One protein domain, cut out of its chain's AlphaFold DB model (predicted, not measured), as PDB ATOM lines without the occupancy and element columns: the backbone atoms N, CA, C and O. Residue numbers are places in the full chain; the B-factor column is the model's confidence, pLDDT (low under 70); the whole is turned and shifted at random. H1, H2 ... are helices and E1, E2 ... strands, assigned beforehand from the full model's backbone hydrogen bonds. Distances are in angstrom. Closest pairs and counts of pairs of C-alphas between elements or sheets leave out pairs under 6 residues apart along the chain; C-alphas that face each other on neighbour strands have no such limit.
ATOM      1  N   CYS A  36     -27.577  24.474  50.609       96.75
ATOM      2  CA  CYS A  36     -28.096  24.277  51.959       96.75
ATOM      3  C   CYS A  36     -28.545  22.812  52.129       96.75
ATOM      4  O   CYS A  36     -29.731  22.497  52.045       96.75
ATOM      5  N   PRO A  37     -27.622  21.886  52.457       94.19
ATOM      6  CA  PRO A  37     -27.956  20.464  52.594       94.19
ATOM      7  C   PRO A  37     -28.956  20.136  53.715       94.19
ATOM      8  O   PRO A  37     -29.484  19.026  53.763       94.19
ATOM      9  N   GLY A  38     -29.155  21.058  54.663       95.56
ATOM     10  CA  GLY A  38     -30.140  20.942  55.741       95.56
ATOM     11  C   GLY A  38     -31.509  21.539  55.403       95.56
ATOM     12  O   GLY A  38     -32.370  21.568  56.283       95.56
ATOM     13  N   CYS A  39     -31.698  22.012  54.169       97.62
ATOM     14  CA  CYS A  39     -32.945  22.559  53.657       97.62
ATOM     15  C   CYS A  39     -33.669  21.543  52.752       97.62
ATOM     16  O   CYS A  39     -33.048  20.638  52.192       97.62
ATOM     17  N   ALA A  40     -34.991  21.678  52.585       96.19
ATOM     18  CA  ALA A  40     -35.761  20.855  51.646       96.19
ATOM     19  C   ALA A  40     -35.344  21.079  50.180       96.19
ATOM     20  O   ALA A  40     -35.420  20.154  49.371       96.19
ATOM     21  N   TYR A  41     -34.916  22.300  49.870       97.25
ATOM     22  CA  TYR A  41     -34.238  22.708  48.644       97.25
ATOM     23  C   TYR A  41     -33.326  23.901  48.961       97.25
ATOM     24  O   TYR A  41     -33.466  24.529  50.015       97.25
ATOM     25  N   ASP A  42     -32.384  24.193  48.077       97.12
ATOM     26  CA  ASP A  42     -31.423  25.286  48.194       97.12
ATOM     27  C   ASP A  42     -31.340  26.077  46.888       97.12
ATOM     28  O   ASP A  42     -32.144  25.852  45.989       97.12
ATOM     29  N   ASN A  43     -30.458  27.076  46.834       96.06
ATOM     30  CA  ASN A  43     -30.352  28.010  45.715       96.06
ATOM     31  C   ASN A  43     -31.714  28.529  45.212       96.06
ATOM     32  O   ASN A  43     -32.035  28.428  44.027       96.06
ATOM     33  N   TRP A  44     -32.537  29.059  46.124       97.56
ATOM     34  CA  TRP A  44     -33.894  29.528  45.827       97.56
ATOM     35  C   TRP A  44     -33.972  30.415  44.570       97.56
ATOM     36  O   TRP A  44     -34.928  30.292  43.804       97.56
ATOM     37  N   THR A  45     -32.966  31.261  44.318       94.94
ATOM     38  CA  THR A  45     -32.932  32.146  43.143       94.94
ATOM     39  C   THR A  45     -32.920  31.381  41.819       94.94
ATOM     40  O   THR A  45     -33.593  31.801  40.881       94.94
ATOM     41  N   SER A  46     -32.249  30.228  41.758       93.44
ATOM     42  CA  SER A  46     -32.228  29.359  40.569       93.44
ATOM     43  C   SER A  46     -33.567  28.670  40.279       93.44
ATOM     44  O   SER A  46     -33.733  28.053  39.240       93.44
ATOM     45  N   HIS A  47     -34.546  28.772  41.186       95.44
ATOM     46  CA  HIS A  47     -35.886  28.203  41.020       95.44
ATOM     47  C   HIS A  47     -36.951  29.247  40.645       95.44
ATOM     48  O   HIS A  47     -38.123  28.895  40.472       95.44
ATOM     49  N   VAL A  48     -36.571  30.529  40.566       95.19
ATOM     50  CA  VAL A  48     -37.462  31.651  40.232       95.19
ATOM     51  C   VAL A  48     -38.130  31.427  38.878       95.19
ATOM     52  O   VAL A  48     -37.541  30.871  37.960       95.19
ATOM     53  N   VAL A  49     -39.389  31.851  38.761       95.25
ATOM     54  CA  VAL A  49     -40.153  31.704  37.519       95.25
ATOM     55  C   VAL A  49     -39.539  32.565  36.422       95.25
ATOM     56  O   VAL A  49     -39.396  33.783  36.576       95.25
ATOM     57  N   GLU A  50     -39.280  31.941  35.282       90.62
ATOM     58  CA  GLU A  50     -38.763  32.608  34.096       90.62
ATOM     59  C   GLU A  50     -39.880  32.998  33.124       90.62
ATOM     60  O   GLU A  50     -40.939  32.364  33.039       90.62
ATOM     61  N   GLY A  51     -39.627  34.035  32.328       88.38
ATOM     62  CA  GLY A  51     -40.401  34.253  31.122       88.38
ATOM     63  C   GLY A  51     -39.910  35.419  30.287       88.38
ATOM     64  O   GLY A  51     -39.377  36.401  30.787       88.38
ATOM     65  N   LEU A  52     -40.146  35.297  28.986       88.06
ATOM     66  CA  LEU A  52     -39.773  36.261  27.963       88.06
ATOM     67  C   LEU A  52     -41.035  36.738  27.248       88.06
ATOM     68  O   LEU A  52     -41.629  35.997  26.450       88.06
ATOM     69  N   ALA A  53     -41.436  37.983  27.503       88.19
ATOM     70  CA  ALA A  53     -42.586  38.605  26.859       88.19
ATOM     71  C   ALA A  53     -42.229  39.072  25.444       88.19
ATOM     72  O   ALA A  53     -43.001  38.866  24.498       88.19
ATOM     73  N   LEU A  54     -41.050  39.681  25.289       84.88
ATOM     74  CA  LEU A  54     -40.486  40.063  23.999       84.88
ATOM     75  C   LEU A  54     -38.973  39.825  24.007       84.88
ATOM     76  O   LEU A  54     -38.235  40.540  24.666       84.88
ATOM     77  N   ALA A  55     -38.513  38.849  23.222       81.62
ATOM     78  CA  ALA A  55     -37.096  38.494  23.156       81.62
ATOM     79  C   ALA A  55     -36.197  39.711  22.858       81.62
ATOM     80  O   ALA A  55     -36.397  40.399  21.850       81.62
ATOM     81  N   GLY A  56     -35.199  39.929  23.720       75.75
ATOM     82  CA  GLY A  56     -34.247  41.039  23.638       75.75
ATOM     83  C   GLY A  56     -34.837  42.405  23.996       75.75
ATOM     84  O   GLY A  56     -34.313  43.416  23.530       75.75
ATOM     85  N   PHE A  57     -35.960  42.450  24.723       80.12
ATOM     86  CA  PHE A  57     -36.517  43.703  25.233       80.12
ATOM     87  C   PHE A  57     -35.755  44.205  26.462       80.12
ATOM     88  O   PHE A  57     -35.385  45.377  26.480       80.12
ATOM     89  N   ASN A  58     -35.515  43.329  27.440       76.81
ATOM     90  CA  ASN A  58     -34.551  43.545  28.518       76.81
ATOM     91  C   ASN A  58     -33.293  42.693  28.239       76.81
ATOM     92  O   ASN A  58     -33.355  41.756  27.432       76.81
ATOM     93  N   ASP A  59     -32.158  43.054  28.842       70.62
ATOM     94  CA  ASP A  59     -30.985  42.176  28.916       70.62
ATOM     95  C   ASP A  59     -31.105  41.335  30.188       70.62
ATOM     96  O   ASP A  59     -31.510  41.850  31.225       70.62
ATOM     97  N   TYR A  60     -30.833  40.038  30.087       69.81
ATOM     98  CA  TYR A  60     -31.134  39.062  31.138       69.81
ATOM     99  C   TYR A  60     -29.820  38.484  31.643       69.81
ATOM    100  O   TYR A  60     -29.451  37.362  31.289       69.81
ATOM    101  N   GLY A  61     -29.064  39.310  32.374       69.81
ATOM    102  CA  GLY A  61     -27.720  38.983  32.832       69.81
ATOM    103  C   GLY A  61     -26.817  38.404  31.727       69.81
ATOM    104  O   GLY A  61     -27.066  38.522  30.522       69.81
ATOM    105  N   PRO A  62     -25.711  37.749  32.091       74.44
ATOM    106  CA  PRO A  62     -24.872  37.100  31.104       74.44
ATOM    107  C   PRO A  62     -25.480  35.764  30.682       74.44
ATOM    108  O   PRO A  62     -25.561  34.821  31.468       74.44
ATOM    109  N   SER A  63     -25.763  35.621  29.385       75.00
ATOM    110  CA  SER A  63     -26.348  34.409  28.784       75.00
ATOM    111  C   SER A  63     -25.545  33.109  28.977       75.00
ATOM    112  O   SER A  63     -25.944  32.066  28.470       75.00
ATOM    113  N   PHE A  64     -24.351  33.175  29.574       72.50
ATOM    114  CA  PHE A  64     -23.502  32.020  29.868       72.50
ATOM    115  C   PHE A  64     -23.676  31.475  31.293       72.50
ATOM    116  O   PHE A  64     -23.112  30.419  31.574       72.50
ATOM    117  N   LEU A  65     -24.381  32.192  32.177       77.12
ATOM    118  CA  LEU A  65     -24.653  31.748  33.546       77.12
ATOM    119  C   LEU A  65     -25.996  31.040  33.641       77.12
ATOM    120  O   LEU A  65     -26.029  29.903  34.096       77.12
ATOM    121  N   ASP A  66     -27.056  31.714  33.206       73.94
ATOM    122  CA  ASP A  66     -28.418  31.186  33.200       73.94
ATOM    123  C   ASP A  66     -29.279  32.034  32.242       73.94
ATOM    124  O   ASP A  66     -29.744  33.117  32.604       73.94
ATOM    125  N   PRO A  67     -29.386  31.657  30.956       78.56
ATOM    126  CA  PRO A  67     -30.195  32.407  30.012       78.56
ATOM    127  C   PRO A  67     -31.681  32.157  30.269       78.56
ATOM    128  O   PRO A  67     -32.173  31.077  29.975       78.56
ATOM    129  N   GLN A  68     -32.404  33.194  30.687       81.25
ATOM    130  CA  GLN A  68     -33.848  33.136  30.923       81.25
ATOM    131  C   GLN A  68     -34.625  32.643  29.689       81.25
ATOM    132  O   GLN A  68     -34.453  33.156  28.576       81.25
ATOM    133  N   THR A  69     -35.533  31.683  29.870       82.81
ATOM    134  CA  THR A  69     -36.434  31.191  28.821       82.81
ATOM    135  C   THR A  69     -37.906  31.212  29.250       82.81
ATOM    136  O   THR A  69     -38.311  31.880  30.192       82.81
ATOM    137  N   ASN A  70     -38.779  30.577  28.462       88.00
ATOM    138  CA  ASN A  70     -40.192  30.412  28.793       88.00
ATOM    139  C   ASN A  70     -40.440  28.946  29.154       88.00
ATOM    140  O   ASN A  70     -40.105  28.064  28.366       88.00
ATOM    141  N   GLY A  71     -41.172  28.695  30.240       86.38
ATOM    142  CA  GLY A  71     -41.653  27.353  30.594       86.38
ATOM    143  C   GLY A  71     -41.051  26.764  31.868       86.38
ATOM    144  O   GLY A  71     -41.500  25.694  32.283       86.38
ATOM    145  N   PHE A  72     -40.115  27.464  32.508       93.19
ATOM    146  CA  PHE A  72     -39.646  27.145  33.847       93.19
ATOM    147  C   PHE A  72     -40.466  27.912  34.895       93.19
ATOM    148  O   PHE A  72     -40.354  29.127  35.050       93.19
ATOM    149  N   GLY A  73     -41.366  27.190  35.563       95.44
ATOM    150  CA  GLY A  73     -42.294  27.753  36.539       95.44
ATOM    151  C   GLY A  73     -43.555  28.381  35.948       95.44
ATOM    152  O   GLY A  73     -43.832  28.335  34.746       95.44
ATOM    153  N   HIS A  74     -44.366  28.954  36.837       95.38
ATOM    154  CA  HIS A  74     -45.576  29.690  36.501       95.38
ATOM    155  C   HIS A  74     -45.856  30.802  37.514       95.38
ATOM    156  O   HIS A  74     -45.712  30.620  38.721       95.38
ATOM    157  N   PHE A  75     -46.339  31.940  37.017       96.25
ATOM    158  CA  PHE A  75     -46.867  33.009  37.854       96.25
ATOM    159  C   PHE A  75     -48.395  33.041  37.780       96.25
ATOM    160  O   PHE A  75     -48.958  33.121  36.688       96.25
ATOM    161  N   THR A  76     -49.067  33.043  38.935       96.19
ATOM    162  CA  THR A  76     -50.536  33.080  39.027       96.19
ATOM    163  C   THR A  76     -51.024  34.492  39.392       96.19
ATOM    164  O   THR A  76     -50.958  34.872  40.563       96.19
ATOM    165  N   PRO A  77     -51.576  35.293  38.452       95.38
ATOM    166  CA  PRO A  77     -52.035  36.644  38.764       95.38
ATOM    167  C   PRO A  77     -53.306  36.643  39.615       95.38
ATOM    168  O   PRO A  77     -54.294  35.973  39.287       95.38
ATOM    169  N   ILE A  78     -53.327  37.473  40.659       96.62
ATOM    170  CA  ILE A  78     -54.521  37.671  41.484       96.62
ATOM    171  C   ILE A  78     -55.513  38.567  40.739       96.62
ATOM    172  O   ILE A  78     -55.341  39.779  40.616       96.62
ATOM    173  N   GLN A  79     -56.593  37.948  40.269       93.38
ATOM    174  CA  GLN A  79     -57.630  38.613  39.485       93.38
ATOM    175  C   GLN A  79     -58.383  39.681  40.287       93.38
ATOM    176  O   GLN A  79     -58.495  39.611  41.515       93.38
ATOM    177  N   ASP A  80     -58.958  40.648  39.579       93.38
ATOM    178  CA  ASP A  80     -59.878  41.622  40.161       93.38
ATOM    179  C   ASP A  80     -61.150  40.975  40.729       93.38
ATOM    180  O   ASP A  80     -61.660  39.964  40.233       93.38
ATOM    181  N   GLY A  81     -61.707  41.619  41.757       96.31
ATOM    182  CA  GLY A  81     -62.983  41.264  42.367       96.31
ATOM    183  C   GLY A  81     -62.868  40.384  43.611       96.31
ATOM    184  O   GLY A  81     -61.785  40.022  44.068       96.31
ATOM    185  N   ALA A  82     -64.032  40.012  44.151       97.06
ATOM    186  CA  ALA A  82     -64.169  39.484  45.510       97.06
ATOM    187  C   ALA A  82     -63.296  38.256  45.826       97.06
ATOM    188  O   ALA A  82     -62.852  38.097  46.961       97.06
ATOM    189  N   ALA A  83     -63.050  37.382  44.844       95.62
ATOM    190  CA  ALA A  83     -62.190  36.215  45.036       95.62
ATOM    191  C   ALA A  83     -60.722  36.622  45.237       95.62
ATOM    192  O   ALA A  83     -60.100  36.181  46.199       95.62
ATOM    193  N   GLY A  84     -60.194  37.502  44.381       96.81
ATOM    194  CA  GLY A  84     -58.837  38.020  44.537       96.81
ATOM    195  C   GLY A  84     -58.687  38.893  45.780       96.81
ATOM    196  O   GLY A  84     -57.711  38.751  46.505       96.81
ATOM    197  N   ASP A  85     -59.694  39.712  46.101       98.00
ATOM    198  CA  ASP A  85     -59.693  40.524  47.326       98.00
ATOM    199  C   ASP A  85     -59.653  39.645  48.589       98.00
ATOM    200  O   ASP A  85     -58.985  39.978  49.566       98.00
ATOM    201  N   THR A  86     -60.316  38.482  48.554       97.88
ATOM    202  CA  THR A  86     -60.253  37.492  49.639       97.88
ATOM    203  C   THR A  86     -58.852  36.898  49.775       97.88
ATOM    204  O   THR A  86     -58.367  36.774  50.896       97.88
ATOM    205  N   ILE A  87     -58.187  36.563  48.663       98.00
ATOM    206  CA  ILE A  87     -56.806  36.055  48.680       98.00
ATOM    207  C   ILE A  87     -55.869  37.105  49.288       98.00
ATOM    208  O   ILE A  87     -55.125  36.792  50.212       98.00
ATOM    209  N   LEU A  88     -55.949  38.361  48.833       98.50
ATOM    210  CA  LEU A  88     -55.125  39.451  49.367       98.50
ATOM    211  C   LEU A  88     -55.387  39.679  50.860       98.50
ATOM    212  O   LEU A  88     -54.441  39.835  51.624       98.50
ATOM    213  N   SER A  89     -56.649  39.645  51.301       98.38
ATOM    214  CA  SER A  89     -56.993  39.761  52.725       98.38
ATOM    215  C   SER A  89     -56.407  38.627  53.566       98.38
ATOM    216  O   SER A  89     -55.934  38.877  54.668       98.38
ATOM    217  N   GLN A  90     -56.422  37.391  53.067       98.31
ATOM    218  CA  GLN A  90     -55.849  36.254  53.790       98.31
ATOM    219  C   GLN A  90     -54.319  36.335  53.853       98.31
ATOM    220  O   GLN A  90     -53.732  36.002  54.877       98.31
ATOM    221  N   TRP A  91     -53.669  36.830  52.797       98.62
ATOM    222  CA  TRP A  91     -52.242  37.143  52.847       98.62
ATOM    223  C   TRP A  91     -51.939  38.238  53.872       98.62
ATOM    224  O   TRP A  91     -51.001  38.084  54.646       98.62
ATOM    225  N   LYS A  92     -52.764  39.288  53.974       98.75
ATOM    226  CA  LYS A  92     -52.623  40.278  55.053       98.75
ATOM    227  C   LYS A  92     -52.702  39.640  56.442       98.75
ATOM    228  O   LYS A  92     -51.889  39.976  57.292       98.75
ATOM    229  N   ASP A  93     -53.604  38.679  56.659       98.69
ATOM    230  CA  ASP A  93     -53.680  37.936  57.928       98.69
ATOM    231  C   ASP A  93     -52.413  37.106  58.211       98.69
ATOM    232  O   ASP A  93     -51.990  37.008  59.366       98.69
ATOM    233  N   VAL A  94     -51.802  36.521  57.172       98.81
ATOM    234  CA  VAL A  94     -50.514  35.808  57.259       98.81
ATOM    235  C   VAL A  94     -49.403  36.766  57.698       98.81
ATOM    236  O   VAL A  94     -48.707  36.484  58.673       98.81
ATOM    237  N   PHE A  95     -49.267  37.918  57.037       98.75
ATOM    238  CA  PHE A  95     -48.247  38.917  57.370       98.75
ATOM    239  C   PHE A  95     -48.462  39.543  58.748       98.75
ATOM    240  O   PHE A  95     -47.505  39.699  59.500       98.75
ATOM    241  N   LEU A  96     -49.709  39.820  59.130       98.56
ATOM    242  CA  LEU A  96     -50.033  40.349  60.454       98.56
ATOM    243  C   LEU A  96     -49.647  39.351  61.553       98.56
ATOM    244  O   LEU A  96     -49.076  39.726  62.575       98.56
ATOM    245  N   GLY A  97     -49.913  38.061  61.322       98.44
ATOM    246  CA  GLY A  97     -49.451  36.995  62.205       98.44
ATOM    247  C   GLY A  97     -47.925  36.945  62.315       98.44
ATOM    248  O   GLY A  97     -47.413  36.750  63.413       98.44
ATOM    249  N   ALA A  98     -47.197  37.155  61.214       98.19
ATOM    250  CA  ALA A  98     -45.733  37.179  61.212       98.19
ATOM    251  C   ALA A  98     -45.169  38.380  61.993       98.19
ATOM    252  O   ALA A  98     -44.296  38.194  62.840       98.19
ATOM    253  N   ILE A  99     -45.719  39.583  61.786       97.38
ATOM    254  CA  ILE A  99     -45.328  40.806  62.509       97.38
ATOM    255  C   ILE A  99     -45.519  40.652  64.022       97.38
ATOM    256  O   ILE A  99     -44.643  41.013  64.805       97.38
ATOM    257  N   TYR A 100     -46.627  40.045  64.452       97.50
ATOM    258  CA  TYR A 100     -46.879  39.780  65.872       97.50
ATOM    259  C   TYR A 100     -46.211  38.504  66.410       97.50
ATOM    260  O   TYR A 100     -46.479  38.106  67.546       97.50
ATOM    261  N   ALA A 101     -45.346  37.855  65.622       96.44
ATOM    262  CA  ALA A 101     -44.681  36.596  65.960       96.44
ATOM    263  C   ALA A 101     -45.655  35.461  66.364       96.44
ATOM    264  O   ALA A 101     -45.319  34.554  67.133       96.44
ATOM    265  N   GLU A 102     -46.874  35.471  65.820       97.25
ATOM    266  CA  GLU A 102     -47.895  34.433  65.980       97.25
ATOM    267  C   GLU A 102     -47.637  33.253  65.019       97.25
ATOM    268  O   GLU A 102     -48.524  32.808  64.290       97.25
ATOM    269  N   TRP A 103     -46.419  32.706  65.015       96.50
ATOM    270  CA  TRP A 103     -45.974  31.680  64.058       96.50
ATOM    271  C   TRP A 103     -46.888  30.448  63.940       96.50
ATOM    272  O   TRP A 103     -47.143  30.017  62.817       96.50
ATOM    273  N   PRO A 104     -47.475  29.899  65.028       95.31
ATOM    274  CA  PRO A 104     -48.441  28.803  64.903       95.31
ATOM    275  C   PRO A 104     -49.717  29.189  64.138       95.31
ATOM    276  O   PRO A 104     -50.326  28.344  63.485       95.31
ATOM    277  N   ARG A 105     -50.141  30.457  64.217       96.38
ATOM    278  CA  ARG A 105     -51.274  30.970  63.436       96.38
ATOM    279  C   ARG A 105     -50.885  31.107  61.970       96.38
ATOM    280  O   ARG A 105     -51.658  30.680  61.118       96.38
ATOM    281  N   VAL A 106     -49.704  31.657  61.689       98.31
ATOM    282  CA  VAL A 106     -49.160  31.776  60.325       98.31
ATOM    283  C   VAL A 106     -49.096  30.405  59.650       98.31
ATOM    284  O   VAL A 106     -49.657  30.226  58.573       98.31
ATOM    285  N   ASP A 107     -48.506  29.415  60.323       97.38
ATOM    286  CA  ASP A 107     -48.431  28.038  59.830       97.38
ATOM    287  C   ASP A 107     -49.826  27.439  59.575       97.38
ATOM    288  O   ASP A 107     -50.062  26.838  58.528       97.38
ATOM    289  N   SER A 108     -50.795  27.663  60.474       96.44
ATOM    290  CA  SER A 108     -52.183  27.218  60.270       96.44
ATOM    291  C   SER A 108     -52.812  27.831  59.016       96.44
ATOM    292  O   SER A 108     -53.413  27.106  58.225       96.44
ATOM    293  N   LEU A 109     -52.661  29.144  58.811       97.50
ATOM    294  CA  LEU A 109     -53.231  29.854  57.661       97.50
ATOM    295  C   LEU A 109     -52.649  29.347  56.333       97.50
ATOM    296  O   LEU A 109     -53.394  29.126  55.378       97.50
ATOM    297  N   LEU A 110     -51.334  29.112  56.280       97.88
ATOM    298  CA  LEU A 110     -50.672  28.560  55.096       97.88
ATOM    299  C   LEU A 110     -51.085  27.102  54.851       97.88
ATOM    300  O   LEU A 110     -51.395  26.729  53.719       97.88
ATOM    301  N   ASN A 111     -51.175  26.286  55.906       95.69
ATOM    302  CA  ASN A 111     -51.589  24.885  55.802       95.69
ATOM    303  C   ASN A 111     -53.046  24.721  55.344       95.69
ATOM    304  O   ASN A 111     -53.342  23.819  54.559       95.69
ATOM    305  N   GLU A 112     -53.954  25.609  55.762       95.50
ATOM    306  CA  GLU A 112     -55.342  25.645  55.278       95.50
ATOM    307  C   GLU A 112     -55.438  25.871  53.761       95.50
ATOM    308  O   GLU A 112     -56.408  25.441  53.133       95.50
ATOM    309  N   ARG A 113     -54.419  26.506  53.171       95.06
ATOM    310  CA  ARG A 113     -54.326  26.864  51.749       95.06
ATOM    311  C   ARG A 113     -53.242  26.105  50.996       95.06
ATOM    312  O   ARG A 113     -52.969  26.419  49.839       95.06
ATOM    313  N   LYS A 114     -52.649  25.068  51.599       94.31
ATOM    314  CA  LYS A 114     -51.489  24.362  51.033       94.31
ATOM    315  C   LYS A 114     -51.743  23.817  49.627       94.31
ATOM    316  O   LYS A 114     -50.855  23.870  48.790       94.31
ATOM    317  N   ALA A 115     -52.954  23.333  49.352       93.81
ATOM    318  CA  ALA A 115     -53.320  22.804  48.037       93.81
ATOM    319  C   ALA A 115     -53.454  23.883  46.945       93.81
ATOM    320  O   ALA A 115     -53.378  23.557  45.766       93.81
ATOM    321  N   GLU A 116     -53.696  25.136  47.334       94.38
ATOM    322  CA  GLU A 116     -53.924  26.258  46.420       94.38
ATOM    323  C   GLU A 116     -52.655  27.092  46.234       94.38
ATOM    324  O   GLU A 116     -52.292  27.422  45.112       94.38
ATOM    325  N   TRP A 117     -51.980  27.431  47.331       95.50
ATOM    326  CA  TRP A 117     -50.826  28.329  47.309       95.50
ATOM    327  C   TRP A 117     -49.499  27.575  47.341       95.50
ATOM    328  O   TRP A 117     -48.493  28.080  46.868       95.50
ATOM    329  N   ASN A 118     -49.476  26.367  47.907       96.00
ATOM    330  CA  ASN A 118     -48.257  25.582  48.104       96.00
ATOM    331  C   ASN A 118     -47.152  26.286  48.929       96.00
ATOM    332  O   ASN A 118     -45.989  25.894  48.870       96.00
ATOM    333  N   TYR A 119     -47.511  27.272  49.760       98.12
ATOM    334  CA  TYR A 119     -46.591  27.938  50.694       98.12
ATOM    335  C   TYR A 119     -46.457  27.183  52.019       98.12
ATOM    336  O   TYR A 119     -47.341  26.417  52.406       98.12
ATOM    337  N   GLU A 120     -45.341  27.364  52.714       97.38
ATOM    338  CA  GLU A 120     -45.107  26.902  54.088       97.38
ATOM    339  C   GLU A 120     -44.355  27.939  54.914       97.38
ATOM    340  O   GLU A 120     -43.721  28.843  54.370       97.38
ATOM    341  N   LEU A 121     -44.430  27.769  56.235       98.56
ATOM    342  CA  LEU A 121     -43.591  28.466  57.193       98.56
ATOM    343  C   LEU A 121     -42.438  27.550  57.622       98.56
ATOM    344  O   LEU A 121     -42.664  26.414  58.042       98.56
ATOM    345  N   VAL A 122     -41.217  28.072  57.576       98.44
ATOM    346  CA  VAL A 122     -39.998  27.378  58.000       98.44
ATOM    347  C   VAL A 122     -39.333  28.155  59.126       98.44
ATOM    348  O   VAL A 122     -39.093  29.352  58.999       98.44
ATOM    349  N   SER A 123     -39.011  27.470  60.222       98.12
ATOM    350  CA  SER A 123     -38.070  27.959  61.232       98.12
ATOM    351  C   SER A 123     -36.656  27.621  60.777       98.12
ATOM    352  O   SER A 123     -36.269  26.450  60.780       98.12
ATOM    353  N   PHE A 124     -35.887  28.633  60.400       98.50
ATOM    354  CA  PHE A 124     -34.553  28.480  59.838       98.50
ATOM    355  C   PHE A 124     -33.489  28.974  60.821       98.50
ATOM    356  O   PHE A 124     -33.584  30.087  61.333       98.50
ATOM    357  N   THR A 125     -32.471  28.157  61.085       98.06
ATOM    358  CA  THR A 125     -31.288  28.574  61.853       98.06
ATOM    359  C   THR A 125     -30.108  28.778  60.916       98.06
ATOM    360  O   THR A 125     -29.647  27.820  60.285       98.06
ATOM    361  N   ASP A 126     -29.595  30.007  60.876       98.19
ATOM    362  CA  ASP A 126     -28.365  30.319  60.163       98.19
ATOM    363  C   ASP A 126     -27.151  29.853  60.975       98.19
ATOM    364  O   ASP A 126     -26.937  30.253  62.117       98.19
ATOM    365  N   THR A 127     -26.361  28.961  60.389       96.88
ATOM    366  CA  THR A 127     -25.210  28.335  61.044       96.88
ATOM    367  C   THR A 127     -23.933  29.175  61.008       96.88
ATOM    368  O   THR A 127     -22.988  28.844  61.719       96.88
ATOM    369  N   GLU A 128     -23.874  30.206  60.163       96.25
ATOM    370  CA  GLU A 128     -22.741  31.136  60.061       96.25
ATOM    371  C   GLU A 128     -22.960  32.364  60.948       96.25
ATOM    372  O   GLU A 128     -22.057  32.757  61.685       96.25
ATOM    373  N   LEU A 129     -24.160  32.938  60.896       95.06
ATOM    374  CA  LEU A 129     -24.532  34.126  61.663       95.06
ATOM    375  C   LEU A 129     -24.981  33.788  63.093       95.06
ATOM    376  O   LEU A 129     -25.033  34.676  63.932       95.06
ATOM    377  N   GLU A 130     -25.295  32.517  63.372       94.25
ATOM    378  CA  GLU A 130     -25.938  32.059  64.617       94.25
ATOM    379  C   GLU A 130     -27.309  32.721  64.877       94.25
ATOM    380  O   GLU A 130     -27.808  32.734  66.003       94.25
ATOM    381  N   GLU A 131     -27.947  33.212  63.812       95.19
ATOM    382  CA  GLU A 131     -29.238  33.897  63.836       95.19
ATOM    383  C   GLU A 131     -30.405  32.958  63.505       95.19
ATOM    384  O   GLU A 131     -30.248  31.884  62.915       95.19
ATOM    385  N   SER A 132     -31.614  33.362  63.891       96.50
ATOM    386  CA  SER A 132     -32.843  32.615  63.602       96.50
ATOM    387  C   SER A 132     -33.819  33.439  62.777       96.50
ATOM    388  O   SER A 132     -34.127  34.588  63.105       96.50
ATOM    389  N   TYR A 133     -34.371  32.800  61.751       98.50
ATOM    390  CA  TYR A 133     -35.303  33.395  60.808       98.50
ATOM    391  C   TYR A 133     -36.586  32.571  60.719       98.50
ATOM    392  O   TYR A 133     -36.577  31.346  60.880       98.50
ATOM    393  N   TYR A 134     -37.685  33.240  60.392       98.69
ATOM    394  CA  TYR A 134     -38.878  32.587  59.866       98.69
ATOM    395  C   TYR A 134     -39.014  32.902  58.385       98.69
ATOM    396  O   TYR A 134     -39.030  34.065  57.988       98.69
ATOM    397  N   ILE A 135     -39.112  31.858  57.571       98.75
ATOM    398  CA  ILE A 135     -39.176  31.965  56.118       98.75
ATOM    399  C   ILE A 135     -40.557  31.502  55.663       98.75
ATOM    400  O   ILE A 135     -40.944  30.358  55.904       98.75
ATOM    401  N   ILE A 136     -41.293  32.388  54.996       98.81
ATOM    402  CA  ILE A 136     -42.508  32.046  54.256       98.81
ATOM    403  C   ILE A 136     -42.102  31.879  52.797       98.81
ATOM    404  O   ILE A 136     -41.733  32.853  52.139       98.81
ATOM    405  N   ARG A 137     -42.158  30.646  52.297       98.19
ATOM    406  CA  ARG A 137     -41.717  30.294  50.940       98.19
ATOM    407  C   ARG A 137     -42.698  29.359  50.256       98.19
ATOM    408  O   ARG A 137     -43.463  28.658  50.919       98.19
ATOM    409  N   GLU A 138     -42.627  29.322  48.936       98.19
ATOM    410  CA  GLU A 138     -43.315  28.332  48.117       98.19
ATOM    411  C   GLU A 138     -42.510  27.028  48.041       98.19
ATOM    412  O   GLU A 138     -41.277  27.044  48.044       98.19
ATOM    413  N   ASN A 139     -43.195  25.887  47.964       97.50
ATOM    414  CA  ASN A 139     -42.545  24.605  47.697       97.50
ATOM    415  C   ASN A 139     -42.366  24.389  46.194       97.50
ATOM    416  O   ASN A 139     -43.255  24.716  45.409       97.50
ATOM    417  N   LEU A 140     -41.251  23.763  45.813       97.75
ATOM    418  CA  LEU A 140     -40.956  23.458  44.415       97.75
ATOM    419  C   LEU A 140     -41.972  22.481  43.813       97.75
ATOM    420  O   LEU A 140     -42.275  21.429  44.386       97.75
ATOM    421  N   ASP A 141     -42.439  22.798  42.610       96.69
ATOM    422  CA  ASP A 141     -43.113  21.863  41.721       96.69
ATOM    423  C   ASP A 141     -42.081  21.232  40.780       96.69
ATOM    424  O   ASP A 141     -41.673  21.812  39.775       96.69
ATOM    425  N   SER A 142     -41.678  20.003  41.108       95.75
ATOM    426  CA  SER A 142     -40.711  19.199  40.343       95.75
ATOM    427  C   SER A 142     -41.135  18.843  38.907       95.75
ATOM    428  O   SER A 142     -40.389  18.152  38.216       95.75
ATOM    429  N   SER A 143     -42.338  19.230  38.461       95.69
ATOM    430  CA  SER A 143     -42.746  19.065  37.062       95.69
ATOM    431  C   SER A 143     -42.102  20.086  36.121       95.69
ATOM    432  O   SER A 143     -42.044  19.824  34.918       95.69
ATOM    433  N   TYR A 144     -41.587  21.198  36.655       95.50
ATOM    434  CA  TYR A 144     -40.761  22.143  35.912       95.50
ATOM    435  C   TYR A 144     -39.306  21.681  35.878       95.50
ATOM    436  O   TYR A 144     -38.777  21.162  36.864       95.50
ATOM    437  N   PHE A 145     -38.672  21.873  34.728       92.81
ATOM    438  CA  PHE A 145     -37.277  21.544  34.492       92.81
ATOM    439  C   PHE A 145     -36.686  22.628  33.605       92.81
ATOM    440  O   PHE A 145     -37.211  22.863  32.515       92.81
ATOM    441  N   ASP A 146     -35.657  23.280  34.117       88.44
ATOM    442  CA  ASP A 146     -34.808  24.187  33.371       88.44
ATOM    443  C   ASP A 146     -33.666  23.371  32.751       88.44
ATOM    444  O   ASP A 146     -33.054  22.533  33.415       88.44
ATOM    445  N   ASN A 147     -33.449  23.582  31.457       85.88
ATOM    446  CA  ASN A 147     -32.352  23.017  30.686       85.88
ATOM    447  C   ASN A 147     -31.875  24.005  29.611       85.88
ATOM    448  O   ASN A 147     -31.658  23.637  28.447       85.88
ATOM    449  N   ASN A 148     -31.810  25.284  29.987       75.88
ATOM    450  CA  ASN A 148     -31.658  26.417  29.085       75.88
ATOM    451  C   ASN A 148     -30.337  26.397  28.286       75.88
ATOM    452  O   ASN A 148     -30.299  26.943  27.173       75.88
ATOM    453  N   VAL A 149     -29.279  25.707  28.751       76.25
ATOM    454  CA  VAL A 149     -28.031  25.518  27.988       76.25
ATOM    455  C   VAL A 149     -27.635  24.043  27.840       76.25
ATOM    456  O   VAL A 149     -26.812  23.508  28.574       76.25
ATOM    457  N   ASP A 150     -28.050  23.423  26.726       76.50
ATOM    458  CA  ASP A 150     -27.683  22.042  26.333       76.50
ATOM    459  C   ASP A 150     -26.175  21.698  26.472       76.50
ATOM    460  O   ASP A 150     -25.792  20.533  26.623       76.50
ATOM    461  N   SER A 151     -25.285  22.692  26.334       76.19
ATOM    462  CA  SER A 151     -23.833  22.507  26.433       76.19
ATOM    463  C   SER A 151     -23.263  22.564  27.854       76.19
ATOM    464  O   SER A 151     -22.090  22.220  28.024       76.19
ATOM    465  N   ILE A 152     -24.049  22.973  28.853       77.19
ATOM    466  CA  ILE A 152     -23.632  23.113  30.250       77.19
ATOM    467  C   ILE A 152     -24.613  22.338  31.145       77.19
ATOM    468  O   ILE A 152     -25.284  22.949  31.948       77.19
ATOM    469  N   PRO A 153     -24.640  20.987  31.138       77.44
ATOM    470  CA  PRO A 153     -25.608  20.210  31.937       77.44
ATOM    471  C   PRO A 153     -25.523  20.394  33.465       77.44
ATOM    472  O   PRO A 153     -26.167  19.667  34.213       77.44
ATOM    473  N   GLY A 154     -24.592  21.224  33.938       77.75
ATOM    474  CA  GLY A 154     -24.507  21.625  35.334       77.75
ATOM    475  C   GLY A 154     -25.426  22.794  35.680       77.75
ATOM    476  O   GLY A 154     -25.564  23.046  36.865       77.75
ATOM    477  N   ASP A 155     -26.015  23.486  34.698       80.62
ATOM    478  CA  ASP A 155     -27.018  24.533  34.923       80.62
ATOM    479  C   ASP A 155     -28.424  23.979  35.161       80.62
ATOM    480  O   ASP A 155     -29.172  24.600  35.897       80.62
ATOM    481  N   ASP A 156     -28.738  22.795  34.627       89.19
ATOM    482  CA  ASP A 156     -30.051  22.159  34.732       89.19
ATOM    483  C   ASP A 156     -30.644  22.221  36.159       89.19
ATOM    484  O   ASP A 156     -30.152  21.568  37.095       89.19
ATOM    485  N   VAL A 157     -31.774  22.921  36.312       92.25
ATOM    486  CA  VAL A 157     -32.504  23.035  37.583       92.25
ATOM    487  C   VAL A 157     -33.799  22.226  37.544       92.25
ATOM    488  O   VAL A 157     -34.626  22.328  36.638       92.25
ATOM    489  N   ILE A 158     -34.023  21.403  38.574       93.81
ATOM    490  CA  ILE A 158     -35.276  20.653  38.742       93.81
ATOM    491  C   ILE A 158     -36.167  21.359  39.762       93.81
ATOM    492  O   ILE A 158     -35.818  21.473  40.936       93.81
ATOM    493  N   GLY A 159     -37.378  21.696  39.330       96.31
ATOM    494  CA  GLY A 159     -38.412  22.303  40.151       96.31
ATOM    495  C   GLY A 159     -38.419  23.824  40.075       96.31
ATOM    496  O   GLY A 159     -37.379  24.461  40.109       96.31
ATOM    497  N   SER A 160     -39.613  24.403  40.001       97.00
ATOM    498  CA  SER A 160     -39.835  25.854  40.044       97.00
ATOM    499  C   SER A 160     -41.144  26.149  40.785       97.00
ATOM    500  O   SER A 160     -41.807  25.233  41.284       97.00
ATOM    501  N   PHE A 161     -41.520  27.418  40.891       97.38
ATOM    502  CA  PHE A 161     -42.730  27.863  41.577       97.38
ATOM    503  C   PHE A 161     -43.954  27.815  40.655       97.38
ATOM    504  O   PHE A 161     -43.853  28.024  39.448       97.38
ATOM    505  N   ALA A 162     -45.127  27.536  41.222       95.69
ATOM    506  CA  ALA A 162     -46.391  27.448  40.488       95.69
ATOM    507  C   ALA A 162     -47.262  28.708  40.656       95.69
ATOM    508  O   ALA A 162     -48.128  28.990  39.822       95.69
ATOM    509  N   ASN A 163     -47.055  29.460  41.739       96.56
ATOM    510  CA  ASN A 163     -47.684  30.754  41.977       96.56
ATOM    511  C   ASN A 163     -46.722  31.913  41.717       96.56
ATOM    512  O   ASN A 163     -47.167  32.935  41.192       96.56
ATOM    513  N   GLY A 164     -45.441  31.768  42.073       96.56
ATOM    514  CA  GLY A 164     -44.405  32.762  41.781       96.56
ATOM    515  C   GLY A 164     -44.557  34.061  42.579       96.56
ATOM    516  O   GLY A 164     -44.068  35.104  42.158       96.56
ATOM    517  N   TRP A 165     -45.247  34.034  43.726       97.75
ATOM    518  CA  TRP A 165     -45.483  35.232  44.546       97.75
ATOM    519  C   TRP A 165     -44.303  35.622  45.444       97.75
ATOM    520  O   TRP A 165     -44.351  36.690  46.055       97.75
ATOM    521  N   GLY A 166     -43.260  34.795  45.529       97.75
ATOM    522  CA  GLY A 166     -41.984  35.149  46.147       97.75
ATOM    523  C   GLY A 166     -41.677  34.479  47.472       97.75
ATOM    524  O   GLY A 166     -42.236  33.447  47.830       97.75
ATOM    525  N   ILE A 167     -40.732  35.077  48.183       98.81
ATOM    526  CA  ILE A 167     -40.235  34.630  49.475       98.81
ATOM    527  C   ILE A 167     -40.168  35.809  50.442       98.81
ATOM    528  O   ILE A 167     -39.838  36.936  50.064       98.81
ATOM    529  N   TYR A 168     -40.498  35.530  51.700       98.88
ATOM    530  CA  TYR A 168     -40.546  36.524  52.765       98.88
ATOM    531  C   TYR A 168     -39.782  35.993  53.974       98.88
ATOM    532  O   TYR A 168     -40.145  34.956  54.534       98.88
ATOM    533  N   ILE A 169     -38.716  36.688  54.358       98.88
ATOM    534  CA  ILE A 169     -37.784  36.255  55.401       98.88
ATOM    535  C   ILE A 169     -37.843  37.257  56.544       98.88
ATOM    536  O   ILE A 169     -37.573  38.440  56.348       98.88
ATOM    537  N   PHE A 170     -38.205  36.773  57.729       98.75
ATOM    538  CA  PHE A 170     -38.343  37.565  58.945       98.75
ATOM    539  C   PHE A 170     -37.214  37.225  59.903       98.75
ATOM    540  O   PHE A 170     -37.096  36.080  60.350       98.75
ATOM    541  N   ASN A 171     -36.418  38.227  60.256       98.31
ATOM    542  CA  ASN A 171     -35.448  38.122  61.332       98.31
ATOM    543  C   ASN A 171     -36.180  38.126  62.680       98.31
ATOM    544  O   ASN A 171     -37.068  38.949  62.915       98.31
ATOM    545  N   LEU A 208     -36.727  40.717  54.621       98.88
ATOM    546  CA  LEU A 208     -36.333  40.631  53.214       98.88
ATOM    547  C   LEU A 208     -37.505  40.076  52.399       98.88
ATOM    548  O   LEU A 208     -38.065  39.029  52.738       98.88
ATOM    549  N   MET A 209     -37.878  40.778  51.329       98.75
ATOM    550  CA  MET A 209     -38.956  40.387  50.419       98.75
ATOM    551  C   MET A 209     -38.424  40.305  48.989       98.75
ATOM    552  O   MET A 209     -38.026  41.318  48.412       98.75
ATOM    553  N   ILE A 210     -38.478  39.123  48.380       98.69
ATOM    554  CA  ILE A 210     -38.076  38.915  46.981       98.69
ATOM    555  C   ILE A 210     -39.271  38.304  46.246       98.69
ATOM    556  O   ILE A 210     -39.833  37.321  46.724       98.69
ATOM    557  N   THR A 211     -39.724  38.893  45.135       97.12
ATOM    558  CA  THR A 211     -40.828  38.293  44.350       97.12
ATOM    559  C   THR A 211     -40.394  36.969  43.715       97.12
ATOM    560  O   THR A 211     -39.212  36.702  43.632       97.12
ATOM    561  N   GLY A 212     -41.310  36.112  43.268       96.38
ATOM    562  CA  GLY A 212     -40.972  34.769  42.769       96.38
ATOM    563  C   GLY A 212     -40.850  34.675  41.251       96.38
ATOM    564  O   GLY A 212     -40.778  33.564  40.734       96.38
ATOM    565  N   ALA A 213     -40.887  35.809  40.549       94.56
ATOM    566  CA  ALA A 213     -40.880  35.890  39.092       94.56
ATOM    567  C   ALA A 213     -40.271  37.217  38.613       94.56
ATOM    568  O   ALA A 213     -40.529  38.260  39.220       94.56
ATOM    569  N   GLY A 214     -39.554  37.193  37.487       89.12
ATOM    570  CA  GLY A 214     -39.200  38.406  36.738       89.12
ATOM    571  C   GLY A 214     -40.438  39.076  36.124       89.12
ATOM    572  O   GLY A 214     -41.499  38.458  35.987       89.12
ATOM    573  N   ARG A 215     -40.340  40.348  35.728       88.62
ATOM    574  CA  ARG A 215     -41.448  41.195  35.245       88.62
ATOM    575  C   ARG A 215     -42.063  40.710  33.932       88.62
ATOM    576  O   ARG A 215     -43.149  41.166  33.560       88.62
ATOM    577  N   GLU A 216     -41.379  39.855  33.188       89.88
ATOM    578  CA  GLU A 216     -41.834  39.370  31.884       89.88
ATOM    579  C   GLU A 216     -42.563  38.030  31.931       89.88
ATOM    580  O   GLU A 216     -43.230  37.679  30.954       89.88
ATOM    581  N   ALA A 217     -42.536  37.340  33.077       91.69
ATOM    582  CA  ALA A 217     -43.162  36.031  33.243       91.69
ATOM    583  C   ALA A 217     -44.641  36.028  32.825       91.69
ATOM    584  O   ALA A 217     -45.101  35.128  32.120       91.69
ATOM    585  N   VAL A 218     -45.400  37.058  33.223       92.88
ATOM    586  CA  VAL A 218     -46.799  37.241  32.819       92.88
ATOM    587  C   VAL A 218     -47.119  38.722  32.619       92.88
ATOM    588  O   VAL A 218     -46.822  39.568  33.459       92.88
ATOM    589  N   TRP A 219     -47.802  39.040  31.518       92.69
ATOM    590  CA  TRP A 219     -48.159  40.408  31.134       92.69
ATOM    591  C   TRP A 219     -49.529  40.484  30.443       92.69
ATOM    592  O   TRP A 219     -50.070  39.477  29.973       92.69
ATOM    593  N   ASP A 220     -50.098  41.689  30.353       89.81
ATOM    594  CA  ASP A 220     -51.357  41.937  29.642       89.81
ATOM    595  C   ASP A 220     -51.188  41.849  28.112       89.81
ATOM    596  O   ASP A 220     -50.987  42.840  27.399       89.81
ATOM    597  N   SER A 221     -51.315  40.623  27.606       83.44
ATOM    598  CA  SER A 221     -51.210  40.295  26.181       83.44
ATOM    599  C   SER A 221     -52.376  40.777  25.314       83.44
ATOM    600  O   SER A 221     -52.279  40.722  24.084       83.44
ATOM    601  N   LEU A 222     -53.466  41.291  25.900       81.50
ATOM    602  CA  LEU A 222     -54.607  41.803  25.132       81.50
ATOM    603  C   LEU A 222     -54.266  43.093  24.375       81.50
ATOM    604  O   LEU A 222     -54.929  43.425  23.388       81.50
ATOM    605  N   HIS A 223     -53.217  43.800  24.801       78.31
ATOM    606  CA  HIS A 223     -52.840  45.104  24.268       78.31
ATOM    607  C   HIS A 223     -51.374  45.127  23.796       78.31
ATOM    608  O   HIS A 223     -50.563  45.816  24.403       78.31
ATOM    609  N   PRO A 224     -50.976  44.424  22.720       81.69
ATOM    610  CA  PRO A 224     -49.593  44.434  22.230       81.69
ATOM    611  C   PRO A 224     -49.166  45.798  21.632       81.69
ATOM    612  O   PRO A 224     -50.025  46.569  21.194       81.69
ATOM    613  N   PRO A 225     -47.849  46.100  21.554       86.25
ATOM    614  CA  PRO A 225     -46.714  45.275  21.993       86.25
ATOM    615  C   PRO A 225     -46.484  45.334  23.513       86.25
ATOM    616  O   PRO A 225     -47.052  46.194  24.194       86.25
ATOM    617  N   TYR A 226     -45.656  44.425  24.030       86.94
ATOM    618  CA  TYR A 226     -45.210  44.443  25.423       86.94
ATOM    619  C   TYR A 226     -44.513  45.768  25.781       86.94
ATOM    620  O   TYR A 226     -43.868  46.398  24.940       86.94
ATOM    621  N   ASN A 227     -44.691  46.195  27.028       88.62
ATOM    622  CA  ASN A 227     -43.834  47.142  27.728       88.62
ATOM    623  C   ASN A 227     -43.916  46.846  29.233       88.62
ATOM    624  O   ASN A 227     -44.869  46.206  29.683       88.62
ATOM    625  N   ASN A 228     -42.967  47.368  30.010       86.62
ATOM    626  CA  ASN A 228     -42.869  47.070  31.443       86.62
ATOM    627  C   ASN A 228     -44.145  47.420  32.233       86.62
ATOM    628  O   ASN A 228     -44.512  46.702  33.156       86.62
ATOM    629  N   THR A 229     -44.893  48.456  31.836       88.12
ATOM    630  CA  THR A 229     -46.169  48.844  32.478       88.12
ATOM    631  C   THR A 229     -47.270  47.782  32.360       88.12
ATOM    632  O   THR A 229     -48.256  47.848  33.085       88.12
ATOM    633  N   LYS A 230     -47.133  46.803  31.459       90.62
ATOM    634  CA  LYS A 230     -48.107  45.716  31.269       90.62
ATOM    635  C   LYS A 230     -47.776  44.455  32.058       90.62
ATOM    636  O   LYS A 230     -48.512  43.479  31.923       90.62
ATOM    637  N   SER A 231     -46.689  44.443  32.829       93.00
ATOM    638  CA  SER A 231     -46.366  43.306  33.689       93.00
ATOM    639  C   SER A 231     -47.475  43.068  34.719       93.00
ATOM    640  O   SER A 231     -47.962  44.003  35.353       93.00
ATOM    641  N   LEU A 232     -47.883  41.807  34.871       93.88
ATOM    642  CA  LEU A 232     -48.834  41.367  35.895       93.88
ATOM    643  C   LEU A 232     -48.133  40.728  37.099       93.88
ATOM    644  O   LEU A 232     -48.760  40.609  38.154       93.88
TER     645      LEU A 232
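This is residues 36 to 171 and 208 to 232 of the 627 residues of an uncharacterized protein of candidate division KSB1 bacterium (UniProt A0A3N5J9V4). A twisted four-stranded sheet, E1 E2 E5 E6, has a helical hairpin, H2 and H3, packed over one face; past the sheet E2 runs on, with a sharp turn, into a small second hairpin, E3 and E4. Long loops, residues 48 to 81 and 211 to 232, make much of the rest, and residues 80 to 85, of which 82 to 85 belong to H2, stick out. The printed part has 161 residues, with four named helices and then six named strands along it; under half of the residues are in named elements, and the class is mixed, helices and strands. Both sheets, E1 E2 E5 E6 and E3 E4, are antiparallel. The whole is compact, with a radius of gyration of the C-alphas of 17.1 A and spans of 45 by 43 by 26 A.

Find C-alpha 44 at (-33.894, 29.528, 45.827), where H1 begins and runs to residue 47. H2, residues 82 to 99, covers 25.4 A from C-alpha 82 at (-64.169, 39.484, 45.510); H3, residues 103 to 112, covers 14.2 A, and H4 is residues 114 to 117. Next come E1, residues 119 to 126, 20.7 A, and E2, residues 132 to 138, 19.2 A. Then read E3, residues 141 to 146, 12.0 A; E4, residues 157 to 160; E5, residues 167 to 171, 13.3 A; and E6, residues 208 to 210, ending at C-alpha 210, (-38.076, 38.915, 46.981).

Begin with the hairpin E1 and E2, where N 122 and O 135 are 2.8 A apart; E1 bends by 52 degrees at residue 123. E2 and E5 have N 170 and O 134 at 2.8 A, and E5 and E6 have N 167 and O 210 at 2.8 A. H2 and H3 are on the same face of this sheet, two layers, helices on one face of a sheet. H3 is over E1 at a height of 8.4 A, its Asp 107 and Leu 121 of E1 having the closest C-alphas, 5.5 A. H2, with residues 90 to 98 alone, touches H3 at a shallow tilt of 24 degrees, opposite ways; the closest C-alphas are those of Val 94 and Val 106, 5.2 A. H4 is not on the sheet, and H1 only grazes it with residues 44 to 45. In the hairpin E3 and E4, N 141 and O 160 are 2.8 A apart. Every O i to N i+4 pair is within hydrogen-bond range in H2 and H3; H1 and H4 are too short for such a pair.

Look for the two C-alphas farthest apart, Glu 130 and His 223, 50.2 A. Residues 172 to 207 are not printed, and C-alphas 171 and 208 are 8.5 A apart across the cut. The link from H1 to H2 is long, 34 residues. The mean pLDDT of the printed part is 92.3, and residues 60 to 61 are under 70.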